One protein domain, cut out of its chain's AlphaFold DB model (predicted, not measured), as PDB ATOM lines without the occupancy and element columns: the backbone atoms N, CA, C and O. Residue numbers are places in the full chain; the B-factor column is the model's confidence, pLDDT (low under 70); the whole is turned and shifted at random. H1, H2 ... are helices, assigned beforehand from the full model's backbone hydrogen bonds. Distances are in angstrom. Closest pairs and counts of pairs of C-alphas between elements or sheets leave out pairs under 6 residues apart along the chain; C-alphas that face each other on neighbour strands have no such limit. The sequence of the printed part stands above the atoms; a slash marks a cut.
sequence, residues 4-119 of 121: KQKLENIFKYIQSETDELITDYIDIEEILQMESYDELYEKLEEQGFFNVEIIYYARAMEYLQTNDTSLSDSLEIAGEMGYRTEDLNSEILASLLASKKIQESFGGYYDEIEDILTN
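What this domain is: This is residues 4 to 119 of the 121 residues of an uncharacterized protein of Marinobacter sp (UniProt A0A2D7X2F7). One long helix, H6, runs through the middle of an elongated body; H4 and H5 pack on its first part at one end, and H1 packs alongside its last part. H7 continues beyond the end of H6, with H3 packed crosswise on it and the short H2 close to both H1 and H3. The 116 printed residues have seven named helices, H1 to H7 in order, and no named strand: the class is all helix. The whole is compact, with a radius of gyration of the C-alphas of 15.5 A, and spans 48 by 25 by 20 A.

How they stand to each other: H1, residues 4 to 18, touches H6, residues 90 to 107, with residues 14 to 18 alone, at a shallow tilt of 30 degrees, opposite ways; the closest C-alphas, of Thr 18 and Ile 102, are 6.0 A apart. H2, residues 28 to 31, is close to but not clearly touching H1. H3, residues 37 to 46, touches H7, residues 110 to 118, about perpendicular at 76 degrees; the closest C-alphas, of Tyr 37 and Glu 114, are 4.8 A apart. H4, residues 57 to 67, touches H6 at a steep tilt of 44 degrees, the same way, with C-alphas of Ala 60 and Glu 91 closest at 5.0 A. H5, residues 72 to 80, touches H6 about perpendicular at 87 degrees, with C-alphas of Ser 74 and Leu 93 closest at 5.2 A. In H1 and H3 to H7 every O i to N i+4 pair is within hydrogen-bond range; H2 is too short for one.

Where its parts are: H1 begins at C-alpha 4 (36.201, 46.620, 22.138) and is 20.8 A long. H2 measures 5.0 A, H3 14.1 A, H4 15.1 A and H5 12.4 A. H6 measures 25.3 A; H7, 11.9 A, ends at C-alpha 118 (37.110, 33.801, 23.825).

The domain as a whole: The two C-alphas farthest apart, of Glu 86 and Asn 119, are 49.1 A apart. The printed part has no cut and no long link, and no printed residue is under 70 in pLDDT.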
ATOM      1  N   LYS A   4      37.252  45.598  22.242       95.00
ATOM      2  CA  LYS A   4      36.201  46.620  22.138       95.00
ATOM      3  C   LYS A   4      36.021  47.158  20.719       95.00
ATOM      4  O   LYS A   4      34.931  47.096  20.171       95.00
ATOM      5  N   GLN A   5      37.094  47.639  20.099       95.56
ATOM      6  CA  GLN A   5      37.039  48.201  18.748       95.56
ATOM      7  C   GLN A   5      36.637  47.164  17.688       95.56
ATOM      8  O   GLN A   5      36.064  47.537  16.667       95.56
ATOM      9  N   LYS A   6      36.966  45.877  17.885       95.81
ATOM     10  CA  LYS A   6      36.551  44.806  16.963       95.81
ATOM     11  C   LYS A   6      35.038  44.602  17.026       95.81
ATOM     12  O   LYS A   6      34.398  44.669  15.980       95.81
ATOM     13  N   LEU A   7      34.485  44.473  18.232       96.50
ATOM     14  CA  LEU A   7      33.038  44.370  18.443       96.50
ATOM     15  C   LEU A   7      32.299  45.604  17.919       96.50
ATOM     16  O   LEU A   7      31.368  45.472  17.138       96.50
ATOM     17  N   GLU A   8      32.765  46.810  18.251       96.31
ATOM     18  CA  GLU A   8      32.150  48.056  17.773       96.31
ATOM     19  C   GLU A   8      32.100  48.148  16.242       96.31
ATOM     20  O   GLU A   8      31.175  48.742  15.692       96.31
ATOM     21  N   ASN A   9      33.091  47.598  15.536       96.75
ATOM     22  CA  ASN A   9      33.065  47.580  14.077       96.75
ATOM     23  C   ASN A   9      32.033  46.588  13.543       96.75
ATOM     24  O   ASN A   9      31.291  46.955  12.639       96.75
ATOM     25  N   ILE A  10      31.950  45.384  14.117       97.12
ATOM     26  CA  ILE A  10      30.912  44.405  13.764       97.12
ATOM     27  C   ILE A  10      29.523  45.002  14.012       97.12
ATOM     28  O   ILE A  10      28.687  45.019  13.116       97.12
ATOM     29  N   PHE A  11      29.303  45.605  15.180       97.00
ATOM     30  CA  PHE A  11      28.009  46.188  15.536       97.00
ATOM     31  C   PHE A  11      27.617  47.357  14.629       97.00
ATOM     32  O   PHE A  11      26.441  47.516  14.325       97.00
ATOM     33  N   LYS A  12      28.581  48.139  14.127       97.06
ATOM     34  CA  LYS A  12      28.315  49.163  13.102       97.06
ATOM     35  C   LYS A  12      27.878  48.564  11.769       97.06
ATOM     36  O   LYS A  12      27.051  49.172  11.096       97.06
ATOM     37  N   TYR A  13      28.433  47.418  11.370       96.81
ATOM     38  CA  TYR A  13      27.988  46.730  10.157       96.81
ATOM     39  C   TYR A  13      26.557  46.218  10.322       96.81
ATOM     40  O   TYR A  13      25.712  46.564   9.501       96.81
ATOM     41  N   ILE A  14      26.260  45.541  11.434       96.62
ATOM     42  CA  ILE A  14      24.903  45.070  11.755       96.62
ATOM     43  C   ILE A  14      23.914  46.241  11.780       96.62
ATOM     44  O   ILE A  14      22.865  46.179  11.140       96.62
ATOM     45  N   GLN A  15      24.271  47.354  12.430       96.00
ATOM     46  CA  GLN A  15      23.445  48.563  12.442       96.00
ATOM     47  C   GLN A  15      23.187  49.095  11.027       96.00
ATOM     48  O   GLN A  15      22.078  49.513  10.723       96.00
ATOM     49  N   SER A  16      24.186  49.079  10.139       94.38
ATOM     50  CA  SER A  16      24.007  49.559   8.763       94.38
ATOM     51  C   SER A  16      23.116  48.664   7.896       94.38
ATOM     52  O   SER A  16      22.577  49.139   6.900       94.38
ATOM     53  N   GLU A  17      22.970  47.388   8.256       92.38
ATOM     54  CA  GLU A  17      22.122  46.423   7.547       92.38
ATOM     55  C   GLU A  17      20.693  46.365   8.099       92.38
ATOM     56  O   GLU A  17      19.767  46.008   7.370       92.38
ATOM     57  N   THR A  18      20.517  46.693   9.381       93.06
ATOM     58  CA  THR A  18      19.278  46.412  10.123       93.06
ATOM     59  C   THR A  18      18.623  47.634  10.756       93.06
ATOM     60  O   THR A  18      17.482  47.535  11.196       93.06
ATOM     61  N   ASP A  19      19.323  48.770  10.798       91.81
ATOM     62  CA  ASP A  19      18.982  49.986  11.546       91.81
ATOM     63  C   ASP A  19      18.916  49.825  13.082       91.81
ATOM     64  O   ASP A  19      18.703  50.819  13.780       91.81
ATOM     65  N   GLU A  20      19.175  48.634  13.636       93.38
ATOM     66  CA  GLU A  20      19.168  48.396  15.083       93.38
ATOM     67  C   GLU A  20      20.555  48.546  15.714       93.38
ATOM     68  O   GLU A  20      21.586  48.143  15.168       93.38
ATOM     69  N   LEU A  21      20.583  49.132  16.911       94.88
ATOM     70  CA  LEU A  21      21.809  49.438  17.633       94.88
ATOM     71  C   LEU A  21      21.928  48.560  18.880       94.88
ATOM     72  O   LEU A  21      21.254  48.788  19.878       94.88
ATOM     73  N   ILE A  22      22.862  47.607  18.865       95.25
ATOM     74  CA  ILE A  22      23.133  46.694  19.995       95.25
ATOM     75  C   ILE A  22      23.348  47.448  21.318       95.25
ATOM     76  O   ILE A  22      22.886  47.012  22.371       95.25
ATOM     77  N   THR A  23      24.005  48.610  21.270       93.25
ATOM     78  CA  THR A  23      24.305  49.400  22.474       93.25
ATOM     79  C   THR A  23      23.090  50.075  23.113       93.25
ATOM     80  O   THR A  23      23.223  50.605  24.213       93.25
ATOM     81  N   ASP A  24      21.921  50.061  22.464       95.06
ATOM     82  CA  ASP A  24      20.662  50.492  23.088       95.06
ATOM     83  C   ASP A  24      20.105  49.426  24.050       95.06
ATOM     84  O   ASP A  24      19.301  49.745  24.926       95.06
ATOM     85  N   TYR A  25      20.569  48.178  23.923       95.44
ATOM     86  CA  TYR A  25      20.105  47.027  24.701       95.44
ATOM     87  C   TYR A  25      21.120  46.588  25.759       95.44
ATOM     88  O   TYR A  25      20.736  46.132  26.835       95.44
ATOM     89  N   ILE A  26      22.417  46.727  25.474       95.69
ATOM     90  CA  ILE A  26      23.485  46.299  26.378       95.69
ATOM     91  C   ILE A  26      24.729  47.186  26.265       95.69
ATOM     92  O   ILE A  26      25.142  47.579  25.175       95.69
ATOM     93  N   ASP A  27      25.363  47.493  27.401       95.44
ATOM     94  CA  ASP A  27      26.620  48.243  27.411       95.44
ATOM     95  C   ASP A  27      27.764  47.382  26.853       95.44
ATOM     96  O   ASP A  27      27.939  46.219  27.220       95.44
ATOM     97  N   ILE A  28      28.598  47.973  26.000       94.62
ATOM     98  CA  ILE A  28      29.791  47.317  25.465       94.62
ATOM     99  C   ILE A  28      30.729  46.819  26.574       94.62
ATOM    100  O   ILE A  28      31.375  45.791  26.405       94.62
ATOM    101  N   GLU A  29      30.804  47.507  27.715       95.00
ATOM    102  CA  GLU A  29      31.622  47.077  28.852       95.00
ATOM    103  C   GLU A  29      31.056  45.829  29.547       95.00
ATOM    104  O   GLU A  29      31.828  45.057  30.113       95.00
ATOM    105  N   GLU A  30      29.738  45.603  29.484       95.94
ATOM    106  CA  GLU A  30      29.106  44.353  29.934       95.94
ATOM    107  C   GLU A  30      29.428  43.220  28.954       95.94
ATOM    108  O   GLU A  30      29.877  42.156  29.370       95.94
ATOM    109  N   ILE A  31      29.329  43.478  27.645       95.75
ATOM    110  CA  ILE A  31      29.663  42.491  26.603       95.75
ATOM    111  C   ILE A  31      31.124  42.037  26.700       95.75
ATOM    112  O   ILE A  31      31.442  40.868  26.506       95.75
ATOM    113  N   LEU A  32      32.046  42.949  27.013       94.50
ATOM    114  CA  LEU A  32      33.468  42.614  27.129       94.50
ATOM    115  C   LEU A  32      33.775  41.618  28.254       94.50
ATOM    116  O   LEU A  32      34.838  40.991  28.203       94.50
ATOM    117  N   GLN A  33      32.872  41.481  29.231       94.94
ATOM    118  CA  GLN A  33      32.966  40.522  30.334       94.94
ATOM    119  C   GLN A  33      32.418  39.136  29.975       94.94
ATOM    120  O   GLN A  33      32.666  38.202  30.729       94.94
ATOM    121  N   MET A  34      31.718  39.004  28.846       95.62
ATOM    122  CA  MET A  34      31.195  37.726  28.371       95.62
ATOM    123  C   MET A  34      32.306  36.859  27.786       95.62
ATOM    124  O   MET A  34      33.281  37.357  27.197       95.62
ATOM    125  N   GLU A  35      32.127  35.552  27.936       95.44
ATOM    126  CA  GLU A  35      33.124  34.544  27.579       95.44
ATOM    127  C   GLU A  35      32.788  33.795  26.284       95.44
ATOM    128  O   GLU A  35      33.633  33.049  25.798       95.44
ATOM    129  N   SER A  36      31.598  33.994  25.702       97.06
ATOM    130  CA  SER A  36      31.180  33.323  24.461       97.06
ATOM    131  C   SER A  36      30.120  34.102  23.681       97.06
ATOM    132  O   SER A  36      29.413  34.949  24.232       97.06
ATOM    133  N   TYR A  37      29.994  33.784  22.394       97.94
ATOM    134  CA  TYR A  37      28.904  34.230  21.534       97.94
ATOM    135  C   TYR A  37      27.546  33.825  22.099       97.94
ATOM    136  O   TYR A  37      26.643  34.654  22.124       97.94
ATOM    137  N   ASP A  38      27.408  32.581  22.562       98.19
ATOM    138  CA  ASP A  38      26.134  32.053  23.059       98.19
ATOM    139  C   ASP A  38      25.631  32.866  24.262       98.19
ATOM    140  O   ASP A  38      24.468  33.258  24.293       98.19
ATOM    141  N   GLU A  39      26.519  33.227  25.197       98.12
ATOM    142  CA  GLU A  39      26.181  34.105  26.329       98.12
ATOM    143  C   GLU A  39      25.696  35.489  25.864       98.12
ATOM    144  O   GLU A  39      24.705  36.018  26.375       98.12
ATOM    145  N   LEU A  40      26.372  36.077  24.870       98.06
ATOM    146  CA  LEU A  40      25.956  37.351  24.284       98.06
ATOM    147  C   LEU A  40      24.608  37.229  23.566       98.06
ATOM    148  O   LEU A  40      23.756  38.105  23.712       98.06
ATOM    149  N   TYR A  41      24.412  36.161  22.797       98.31
ATOM    150  CA  TYR A  41      23.185  35.908  22.056       98.31
ATOM    151  C   TYR A  41      21.996  35.768  23.005       98.31
ATOM    152  O   TYR A  41      21.011  36.488  22.849       98.31
ATOM    153  N   GLU A  42      22.112  34.910  24.023       98.19
ATOM    154  CA  GLU A  42      21.079  34.713  25.047       98.19
ATOM    155  C   GLU A  42      20.745  36.037  25.738       98.19
ATOM    156  O   GLU A  42      19.578  36.411  25.865       98.19
ATOM    157  N   LYS A  43      21.764  36.817  26.115       98.12
ATOM    158  CA  LYS A  43      21.553  38.116  26.752       98.12
ATOM    159  C   LYS A  43      20.828  39.109  25.839       98.12
ATOM    160  O   LYS A  43      19.952  39.838  26.306       98.12
ATOM    161  N   LEU A  44      21.185  39.170  24.558       97.81
ATOM    162  CA  LEU A  44      20.523  40.038  23.581       97.81
ATOM    163  C   LEU A  44      19.075  39.606  23.328       97.81
ATOM    164  O   LEU A  44      18.190  40.460  23.227       97.81
ATOM    165  N   GLU A  45      18.819  38.300  23.285       97.44
ATOM    166  CA  GLU A  45      17.471  37.742  23.196       97.44
ATOM    167  C   GLU A  45      16.625  38.135  24.415       97.44
ATOM    168  O   GLU A  45      15.514  38.644  24.250       97.44
ATOM    169  N   GLU A  46      17.172  38.017  25.629       97.25
ATOM    170  CA  GLU A  46      16.510  38.446  26.867       97.25
ATOM    171  C   GLU A  46      16.192  39.949  26.892       97.25
ATOM    172  O   GLU A  46      15.168  40.353  27.447       97.25
ATOM    173  N   GLN A  47      17.050  40.789  26.300       96.69
ATOM    174  CA  GLN A  47      16.803  42.231  26.171       96.69
ATOM    175  C   GLN A  47      15.854  42.583  25.014       96.69
ATOM    176  O   GLN A  47      15.446  43.736  24.887       96.69
ATOM    177  N   GLY A  48      15.470  41.611  24.183       96.50
ATOM    178  CA  GLY A  48      14.563  41.818  23.058       96.50
ATOM    179  C   GLY A  48      15.218  42.432  21.820       96.50
ATOM    180  O   GLY A  48      14.495  42.903  20.950       96.50
ATOM    181  N   PHE A  49      16.548  42.393  21.701       97.00
ATOM    182  CA  PHE A  49      17.276  42.927  20.541       97.00
ATOM    183  C   PHE A  49      16.820  42.297  19.213       97.00
ATOM    184  O   PHE A  49      16.755  42.963  18.186       97.00
ATOM    185  N   PHE A  50      16.453  41.014  19.239       97.50
ATOM    186  CA  PHE A  50      15.958  40.293  18.063       97.50
ATOM    187  C   PHE A  50      14.456  40.483  17.798       97.50
ATOM    188  O   PHE A  50      13.947  39.918  16.836       97.50
ATOM    189  N   ASN A  51      13.743  41.252  18.630       95.94
ATOM    190  CA  ASN A  51      12.296  41.459  18.542       95.94
ATOM    191  C   ASN A  51      11.987  42.891  18.083       95.94
ATOM    192  O   ASN A  51      11.630  43.755  18.884       95.94
ATOM    193  N   VAL A  52      12.116  43.142  16.782       96.06
ATOM    194  CA  VAL A  52      11.902  44.476  16.207       96.06
ATOM    195  C   VAL A  52      10.423  44.750  16.035       96.06
ATOM    196  O   VAL A  52       9.725  44.011  15.342       96.06
ATOM    197  N   GLU A  53       9.959  45.871  16.582       95.50
ATOM    198  CA  GLU A  53       8.591  46.342  16.394       95.50
ATOM    199  C   GLU A  53       8.552  47.562  15.461       95.50
ATOM    200  O   GLU A  53       8.920  48.686  15.820       95.50
ATOM    201  N   ILE A  54       8.058  47.360  14.238       96.00
ATOM    202  CA  ILE A  54       7.807  48.446  13.287       96.00
ATOM    203  C   ILE A  54       6.358  48.901  13.431       96.00
ATOM    204  O   ILE A  54       5.439  48.380  12.799       96.00
ATOM    205  N   ILE A  55       6.178  49.934  14.251       92.88
ATOM    206  CA  ILE A  55       4.892  50.605  14.440       92.88
ATOM    207  C   ILE A  55       4.638  51.666  13.361       92.88
ATOM    208  O   ILE A  55       5.567  52.304  12.855       92.88
ATOM    209  N   TYR A  56       3.353  51.901  13.086       95.75
ATOM    210  CA  TYR A  56       2.799  52.772  12.048       95.75
ATOM    211  C   TYR A  56       2.851  52.192  10.634       95.75
ATOM    212  O   TYR A  56       3.903  52.085  10.005       95.75
ATOM    213  N   TYR A  57       1.657  52.001  10.075       95.88
ATOM    214  CA  TYR A  57       1.423  51.548   8.706       95.88
ATOM    215  C   TYR A  57       2.342  52.187   7.652       95.88
ATOM    216  O   TYR A  57       2.890  51.480   6.814       95.88
ATOM    217  N   ALA A  58       2.538  53.510   7.683       97.38
ATOM    218  CA  ALA A  58       3.378  54.194   6.696       97.38
ATOM    219  C   ALA A  58       4.843  53.726   6.744       97.38
ATOM    220  O   ALA A  58       5.427  53.461   5.694       97.38
ATOM    221  N   ARG A  59       5.402  53.564   7.950       96.81
ATOM    222  CA  ARG A  59       6.772  53.082   8.161       96.81
ATOM    223  C   ARG A  59       6.900  51.612   7.772       96.81
ATOM    224  O   ARG A  59       7.853  51.236   7.102       96.81
ATOM    225  N   ALA A  60       5.911  50.798   8.134       97.94
ATOM    226  CA  ALA A  60       5.877  49.387   7.768       97.94
ATOM    227  C   ALA A  60       5.843  49.180   6.245       97.94
ATOM    228  O   ALA A  60       6.584  48.363   5.704       97.94
ATOM    229  N   MET A  61       5.029  49.966   5.537       97.94
ATOM    230  CA  MET A  61       4.966  49.935   4.075       97.94
ATOM    231  C   MET A  61       6.280  50.370   3.420       97.94
ATOM    232  O   MET A  61       6.705  49.738   2.458       97.94
ATOM    233  N   GLU A  62       6.925  51.424   3.926       97.75
ATOM    234  CA  GLU A  62       8.232  51.881   3.433       97.75
ATOM    235  C   GLU A  62       9.319  50.815   3.635       97.75
ATOM    236  O   GLU A  62      10.099  50.532   2.720       97.75
ATOM    237  N   TYR A  63       9.322  50.172   4.805       97.69
ATOM    238  CA  TYR A  63      10.255  49.097   5.112       97.69
ATOM    239  C   TYR A  63      10.072  47.911   4.160       97.69
ATOM    240  O   TYR A  63      11.037  47.487   3.525       97.69
ATOM    241  N   LEU A  64       8.838  47.420   3.998       98.00
ATOM    242  CA  LEU A  64       8.524  46.311   3.090       98.00
ATOM    243  C   LEU A  64       8.824  46.665   1.631       98.00
ATOM    244  O   LEU A  64       9.405  45.860   0.918       98.00
ATOM    245  N   GLN A  65       8.511  47.880   1.179       97.62
ATOM    246  CA  GLN A  65       8.827  48.310  -0.187       97.62
ATOM    247  C   GLN A  65      10.334  48.294  -0.481       97.62
ATOM    248  O   GLN A  65      10.741  48.078  -1.620       97.62
ATOM    249  N   THR A  66      11.161  48.557   0.526       95.88
ATOM    250  CA  THR A  66      12.620  48.539   0.377       95.88
ATOM    251  C   THR A  66      13.181  47.123   0.477       95.88
ATOM    252  O   THR A  66      14.120  46.778  -0.237       95.88
ATOM    253  N   ASN A  67      12.613  46.308   1.368       95.75
ATOM    254  CA  ASN A  67      13.229  45.068   1.826       95.75
ATOM    255  C   ASN A  67      12.579  43.784   1.299       95.75
ATOM    256  O   ASN A  67      13.270  42.772   1.259       95.75
ATOM    257  N   ASP A  68      11.297  43.817   0.933       97.19
ATOM    258  CA  ASP A  68      10.496  42.670   0.479       97.19
ATOM    259  C   ASP A  68       9.254  43.147  -0.306       97.19
ATOM    260  O   ASP A  68       8.103  43.017   0.115       97.19
ATOM    261  N   THR A  69       9.478  43.755  -1.475       96.75
ATOM    262  CA  THR A  69       8.406  44.344  -2.301       96.75
ATOM    263  C   THR A  69       7.327  43.336  -2.709       96.75
ATOM    264  O   THR A  69       6.176  43.722  -2.920       96.75
ATOM    265  N   SER A  70       7.685  42.059  -2.877       97.12
ATOM    266  CA  SER A  70       6.736  41.001  -3.241       97.12
ATOM    267  C   SER A  70       6.003  40.400  -2.045       97.12
ATOM    268  O   SER A  70       5.060  39.640  -2.266       97.12
ATOM    269  N   LEU A  71       6.399  40.756  -0.818       97.69
ATOM    270  CA  LEU A  71       5.944  40.153   0.435       97.69
ATOM    271  C   LEU A  71       6.260  38.656   0.539       97.69
ATOM    272  O   LEU A  71       5.609  37.946   1.298       97.69
ATOM    273  N   SER A  72       7.200  38.149  -0.259       97.62
ATOM    274  CA  SER A  72       7.447  36.706  -0.335       97.62
ATOM    275  C   SER A  72       8.059  36.215   0.969       97.62
ATOM    276  O   SER A  72       7.531  35.286   1.578       97.62
ATOM    277  N   ASP A  73       9.117  36.891   1.411       97.81
ATOM    278  CA  ASP A  73       9.920  36.477   2.557       97.81
ATOM    279  C   ASP A  73       9.133  36.709   3.852       97.81
ATOM    280  O   ASP A  73       9.026  35.830   4.703       97.81
ATOM    281  N   SER A  74       8.489  37.872   3.982       98.06
ATOM    282  CA  SER A  74       7.674  38.204   5.152       98.06
ATOM    283  C   SER A  74       6.454  37.288   5.310       98.06
ATOM    284  O   SER A  74       6.115  36.919   6.438       98.06
ATOM    285  N   LEU A  75       5.801  36.881   4.214       98.31
ATOM    286  CA  LEU A  75       4.704  35.906   4.265       98.31
ATOM    287  C   LEU A  75       5.195  34.487   4.562       98.31
ATOM    288  O   LEU A  75       4.492  33.751   5.255       98.31
ATOM    289  N   GLU A  76       6.369  34.100   4.058       98.19
ATOM    290  CA  GLU A  76       6.993  32.814   4.382       98.19
ATOM    291  C   GLU A  76       7.297  32.726   5.881       98.19
ATOM    292  O   GLU A  76       6.792  31.819   6.543       98.19
ATOM    293  N   ILE A  77       7.980  33.732   6.440       98.00
ATOM    294  CA  ILE A  77       8.282  33.829   7.877       98.00
ATOM    295  C   ILE A  77       6.995  33.764   8.709       98.00
ATOM    296  O   ILE A  77       6.899  33.006   9.676       98.00
ATOM    297  N   ALA A  78       5.968  34.528   8.324       97.88
ATOM    298  CA  ALA A  78       4.688  34.504   9.023       97.88
ATOM    299  C   ALA A  78       4.046  33.102   9.010       97.88
ATOM    300  O   ALA A  78       3.496  32.661  10.023       97.88
ATOM    301  N   GLY A  79       4.146  32.384   7.888       97.62
ATOM    302  CA  GLY A  79       3.687  31.004   7.759       97.62
ATOM    303  C   GLY A  79       4.459  30.028   8.652       97.62
ATOM    304  O   GLY A  79       3.836  29.206   9.326       97.62
ATOM    305  N   GLU A  80       5.787  30.145   8.709       97.12
ATOM    306  CA  GLU A  80       6.651  29.338   9.587       97.12
ATOM    307  C   GLU A  80       6.323  29.542  11.070       97.12
ATOM    308  O   GLU A  80       6.322  28.589  11.851       97.12
ATOM    309  N   MET A  81       5.971  30.772  11.451       96.12
ATOM    310  CA  MET A  81       5.574  31.130  12.815       96.12
ATOM    311  C   MET A  81       4.104  30.811  13.138       96.12
ATOM    312  O   MET A  81       3.660  31.011  14.269       96.12
ATOM    313  N   GLY A  82       3.342  30.287  12.174       97.25
ATOM    314  CA  GLY A  82       1.964  29.840  12.376       97.25
ATOM    315  C   GLY A  82       0.910  30.950  12.363       97.25
ATOM    316  O   GLY A  82      -0.216  30.710  12.811       97.25
ATOM    317  N   TYR A  83       1.234  32.140  11.845       97.06
ATOM    318  CA  TYR A  83       0.250  33.207  11.655       97.06
ATOM    319  C   TYR A  83      -0.791  32.817  10.607       97.06
ATOM    320  O   TYR A  83      -0.497  32.182   9.590       97.06
ATOM    321  N   ARG A  84      -2.035  33.238  10.834       96.38
ATOM    322  CA  ARG A  84      -3.127  33.056   9.879       96.38
ATOM    323  C   ARG A  84      -3.308  34.339   9.086       96.38
ATOM    324  O   ARG A  84      -2.972  35.420   9.552       96.38
ATOM    325  N   THR A  85      -3.874  34.242   7.886       93.19
ATOM    326  CA  THR A  85      -4.024  35.399   6.990       93.19
ATOM    327  C   THR A  85      -4.800  36.554   7.629       93.19
ATOM    328  O   THR A  85      -4.489  37.706   7.355       93.19
ATOM    329  N   GLU A  86      -5.784  36.272   8.488       96.00
ATOM    330  CA  GLU A  86      -6.521  37.314   9.220       96.00
ATOM    331  C   GLU A  86      -5.712  38.041  10.302       96.00
ATOM    332  O   GLU A  86      -6.103  39.135  10.703       96.00
ATOM    333  N   ASP A  87      -4.608  37.450  10.760       93.56
ATOM    334  CA  ASP A  87      -3.718  38.052  11.748       93.56
ATOM    335  C   ASP A  87      -2.742  39.030  11.079       93.56
ATOM    336  O   ASP A  87      -2.128  39.842  11.759       93.56
ATOM    337  N   LEU A  88      -2.583  38.966   9.750       96.88
ATOM    338  CA  LEU A  88      -1.541  39.692   9.031       96.88
ATOM    339  C   LEU A  88      -1.930  41.134   8.720       96.88
ATOM    340  O   LEU A  88      -3.011  41.443   8.214       96.88
ATOM    341  N   ASN A  89      -0.965  42.019   8.926       97.31
ATOM    342  CA  ASN A  89      -0.963  43.375   8.409       97.31
ATOM    343  C   ASN A  89       0.484  43.785   8.086       97.31
ATOM    344  O   ASN A  89       1.428  43.050   8.385       97.31
ATOM    345  N   SER A  90       0.665  44.956   7.476       97.69
ATOM    346  CA  SER A  90       1.996  45.432   7.089       97.69
ATOM    347  C   SER A  90       2.943  45.594   8.280       97.69
ATOM    348  O   SER A  90       4.123  45.317   8.133       97.69
ATOM    349  N   GLU A  91       2.449  46.021   9.447       98.44
ATOM    350  CA  GLU A  91       3.267  46.213  10.656       98.44
ATOM    351  C   GLU A  91       3.822  44.876  11.156       98.44
ATOM    352  O   GLU A  91       5.017  44.772  11.421       98.44
ATOM    353  N   ILE A  92       2.995  43.827  11.184       98.19
ATOM    354  CA  ILE A  92       3.410  42.467  11.546       98.19
ATOM    355  C   ILE A  92       4.420  41.936  10.533       98.19
ATOM    356  O   ILE A  92       5.504  41.526  10.923       98.19
ATOM    357  N   LEU A  93       4.112  41.993   9.235       98.31
ATOM    358  CA  LEU A  93       5.016  41.491   8.195       98.31
ATOM    359  C   LEU A  93       6.373  42.207   8.212       98.31
ATOM    360  O   LEU A  93       7.413  41.559   8.117       98.31
ATOM    361  N   ALA A  94       6.371  43.532   8.380       98.31
ATOM    362  CA  ALA A  94       7.593  44.321   8.477       98.31
ATOM    363  C   ALA A  94       8.398  43.973   9.738       98.31
ATOM    364  O   ALA A  94       9.608  43.791   9.650       98.31
ATOM    365  N   SER A  95       7.730  43.843  10.887       98.31
ATOM    366  CA  SER A  95       8.356  43.496  12.172       98.31
ATOM    367  C   SER A  95       8.985  42.103  12.143       98.31
ATOM    368  O   SER A  95      10.124  41.927  12.573       98.31
ATOM    369  N   LEU A  96       8.281  41.119  11.571       98.25
ATOM    370  CA  LEU A  96       8.788  39.758  11.393       98.25
ATOM    371  C   LEU A  96      10.025  39.731  10.494       98.25
ATOM    372  O   LEU A  96      11.040  39.136  10.856       98.25
ATOM    373  N   LEU A  97       9.960  40.414   9.348       98.19
ATOM    374  CA  LEU A  97      11.087  40.501   8.426       98.19
ATOM    375  C   LEU A  97      12.296  41.188   9.071       98.19
ATOM    376  O   LEU A  97      13.411  40.690   8.950       98.19
ATOM    377  N   ALA A  98      12.087  42.304   9.773       98.06
ATOM    378  CA  ALA A  98      13.160  43.028  10.447       98.06
ATOM    379  C   ALA A  98      13.818  42.185  11.550       98.06
ATOM    380  O   ALA A  98      15.041  42.074  11.592       98.06
ATOM    381  N   SER A  99      13.006  41.517  12.372       98.06
ATOM    382  CA  SER A  99      13.473  40.599  13.418       98.06
ATOM    383  C   SER A  99      14.327  39.472  12.831       98.06
ATOM    384  O   SER A  99      15.444  39.223  13.287       98.06
ATOM    385  N   LYS A 100      13.851  38.844  11.747       97.81
ATOM    386  CA  LYS A 100      14.590  37.788  11.048       97.81
ATOM    387  C   LYS A 100      15.917  38.295  10.482       97.81
ATOM    388  O   LYS A 100      16.943  37.647  10.675       97.81
ATOM    389  N   LYS A 101      15.920  39.467   9.837       96.81
ATOM    390  CA  LYS A 101      17.135  40.069   9.269       96.81
ATOM    391  C   LYS A 101      18.203  40.351  10.319       96.81
ATOM    392  O   LYS A 101      19.379  40.158  10.035       96.81
ATOM    393  N   ILE A 102      17.824  40.768  11.526       97.44
ATOM    394  CA  ILE A 102      18.794  40.975  12.611       97.44
ATOM    395  C   ILE A 102      19.362  39.660  13.098       97.44
ATOM    396  O   ILE A 102      20.573  39.563  13.268       97.44
ATOM    397  N   GLN A 103      18.514  38.652  13.305       97.31
ATOM    398  CA  GLN A 103      18.983  37.326  13.700       97.31
ATOM    399  C   GLN A 103      19.983  36.771  12.680       97.31
ATOM    400  O   GLN A 103      21.020  36.238  13.066       97.31
ATOM    401  N   GLU A 104      19.704  36.931  11.386       96.94
ATOM    402  CA  GLU A 104      20.592  36.492  10.308       96.94
ATOM    403  C   GLU A 104      21.876  37.324  10.220       96.94
ATOM    404  O   GLU A 104      22.957  36.747  10.128       96.94
ATOM    405  N   SER A 105      21.782  38.657  10.287       96.88
ATOM    406  CA  SER A 105      22.948  39.553  10.247       96.88
ATOM    407  C   SER A 105      23.867  39.300  11.446       96.88
ATOM    408  O   SER A 105      25.054  39.048  11.270       96.88
ATOM    409  N   PHE A 106      23.320  39.245  12.665       98.06
ATOM    410  CA  PHE A 106      24.084  38.940  13.876       98.06
ATOM    411  C   PHE A 106      24.645  37.508  13.866       98.06
ATOM    412  O   PHE A 106      25.804  37.295  14.224       98.06
ATOM    413  N   GLY A 107      23.855  36.529  13.416       97.75
ATOM    414  CA  GLY A 107      24.284  35.138  13.236       97.75
ATOM    415  C   GLY A 107      25.416  34.974  12.223       97.75
ATOM    416  O   GLY A 107      26.291  34.132  12.404       97.75
ATOM    417  N   GLY A 108      25.447  35.819  11.190       97.94
ATOM    418  CA  GLY A 108      26.496  35.834  10.173       97.94
ATOM    419  C   GLY A 108      27.890  36.185  10.700       97.94
ATOM    420  O   GLY A 108      28.864  35.899  10.010       97.94
ATOM    421  N   TYR A 109      27.987  36.755  11.907       97.81
ATOM    422  CA  TYR A 109      29.243  37.106  12.579       97.81
ATOM    423  C   TYR A 109      29.584  36.183  13.758       97.81
ATOM    424  O   TYR A 109      30.367  36.569  14.630       97.81
ATOM    425  N   TYR A 110      28.972  34.994  13.828       97.94
ATOM    426  CA  TYR A 110      29.195  34.029  14.908       97.94
ATOM    427  C   TYR A 110      30.686  33.770  15.153       97.94
ATOM    428  O   TYR A 110      31.171  34.006  16.259       97.94
ATOM    429  N   ASP A 111      31.419  33.346  14.115       97.50
ATOM    430  CA  ASP A 111      32.823  32.941  14.242       97.50
ATOM    431  C   ASP A 111      33.693  34.123  14.699       97.50
ATOM    432  O   ASP A 111      34.521  33.987  15.599       97.50
ATOM    433  N   GLU A 112      33.485  35.315  14.131       97.50
ATOM    434  CA  GLU A 112      34.252  36.503  14.489       97.50
ATOM    435  C   GLU A 112      33.981  36.967  15.919       97.50
ATOM    436  O   GLU A 112      34.916  37.341  16.627       97.50
ATOM    437  N   ILE A 113      32.718  36.986  16.346       97.25
ATOM    438  CA  ILE A 113      32.351  37.405  17.701       97.25
ATOM    439  C   ILE A 113      32.863  36.380  18.716       97.25
ATOM    440  O   ILE A 113      33.471  36.791  19.706       97.25
ATOM    441  N   GLU A 114      32.690  35.082  18.461       97.62
ATOM    442  CA  GLU A 114      33.207  34.003  19.312       97.62
ATOM    443  C   GLU A 114      34.728  34.113  19.470       97.62
ATOM    444  O   GLU A 114      35.243  34.145  20.592       97.62
ATOM    445  N   ASP A 115      35.455  34.288  18.363       96.31
ATOM    446  CA  ASP A 115      36.902  34.502  18.383       96.31
ATOM    447  C   ASP A 115      37.282  35.752  19.188       96.31
ATOM    448  O   ASP A 115      38.298  35.765  19.881       96.31
ATOM    449  N   ILE A 116      36.507  36.834  19.109       96.12
ATOM    450  CA  ILE A 116      36.788  38.062  19.860       96.12
ATOM    451  C   ILE A 116      36.506  37.881  21.357       96.12
ATOM    452  O   ILE A 116      37.228  38.452  22.179       96.12
ATOM    453  N   LEU A 117      35.457  37.144  21.723       95.31
ATOM    454  CA  LEU A 117      35.040  36.966  23.112       95.31
ATOM    455  C   LEU A 117      35.939  35.989  23.868       95.31
ATOM    456  O   LEU A 117      36.343  36.307  24.989       95.31
ATOM    457  N   THR A 118      36.321  34.886  23.225       94.38
ATOM    458  CA  THR A 118      37.110  33.801  23.825       94.38
ATOM    459  C   THR A 118      38.619  34.058  23.830       94.38
ATOM    460  O   THR A 118      39.332  33.558  24.707       94.38
ATOM    461  N   ASN A 119      39.145  34.850  22.886       87.19
ATOM    462  CA  ASN A 119      40.579  35.132  22.826       87.19
ATOM    463  C   ASN A 119      40.968  36.307  23.737       87.19
ATOM    464  O   ASN A 119      40.564  37.452  23.540       87.19
TER     465      ASN A 119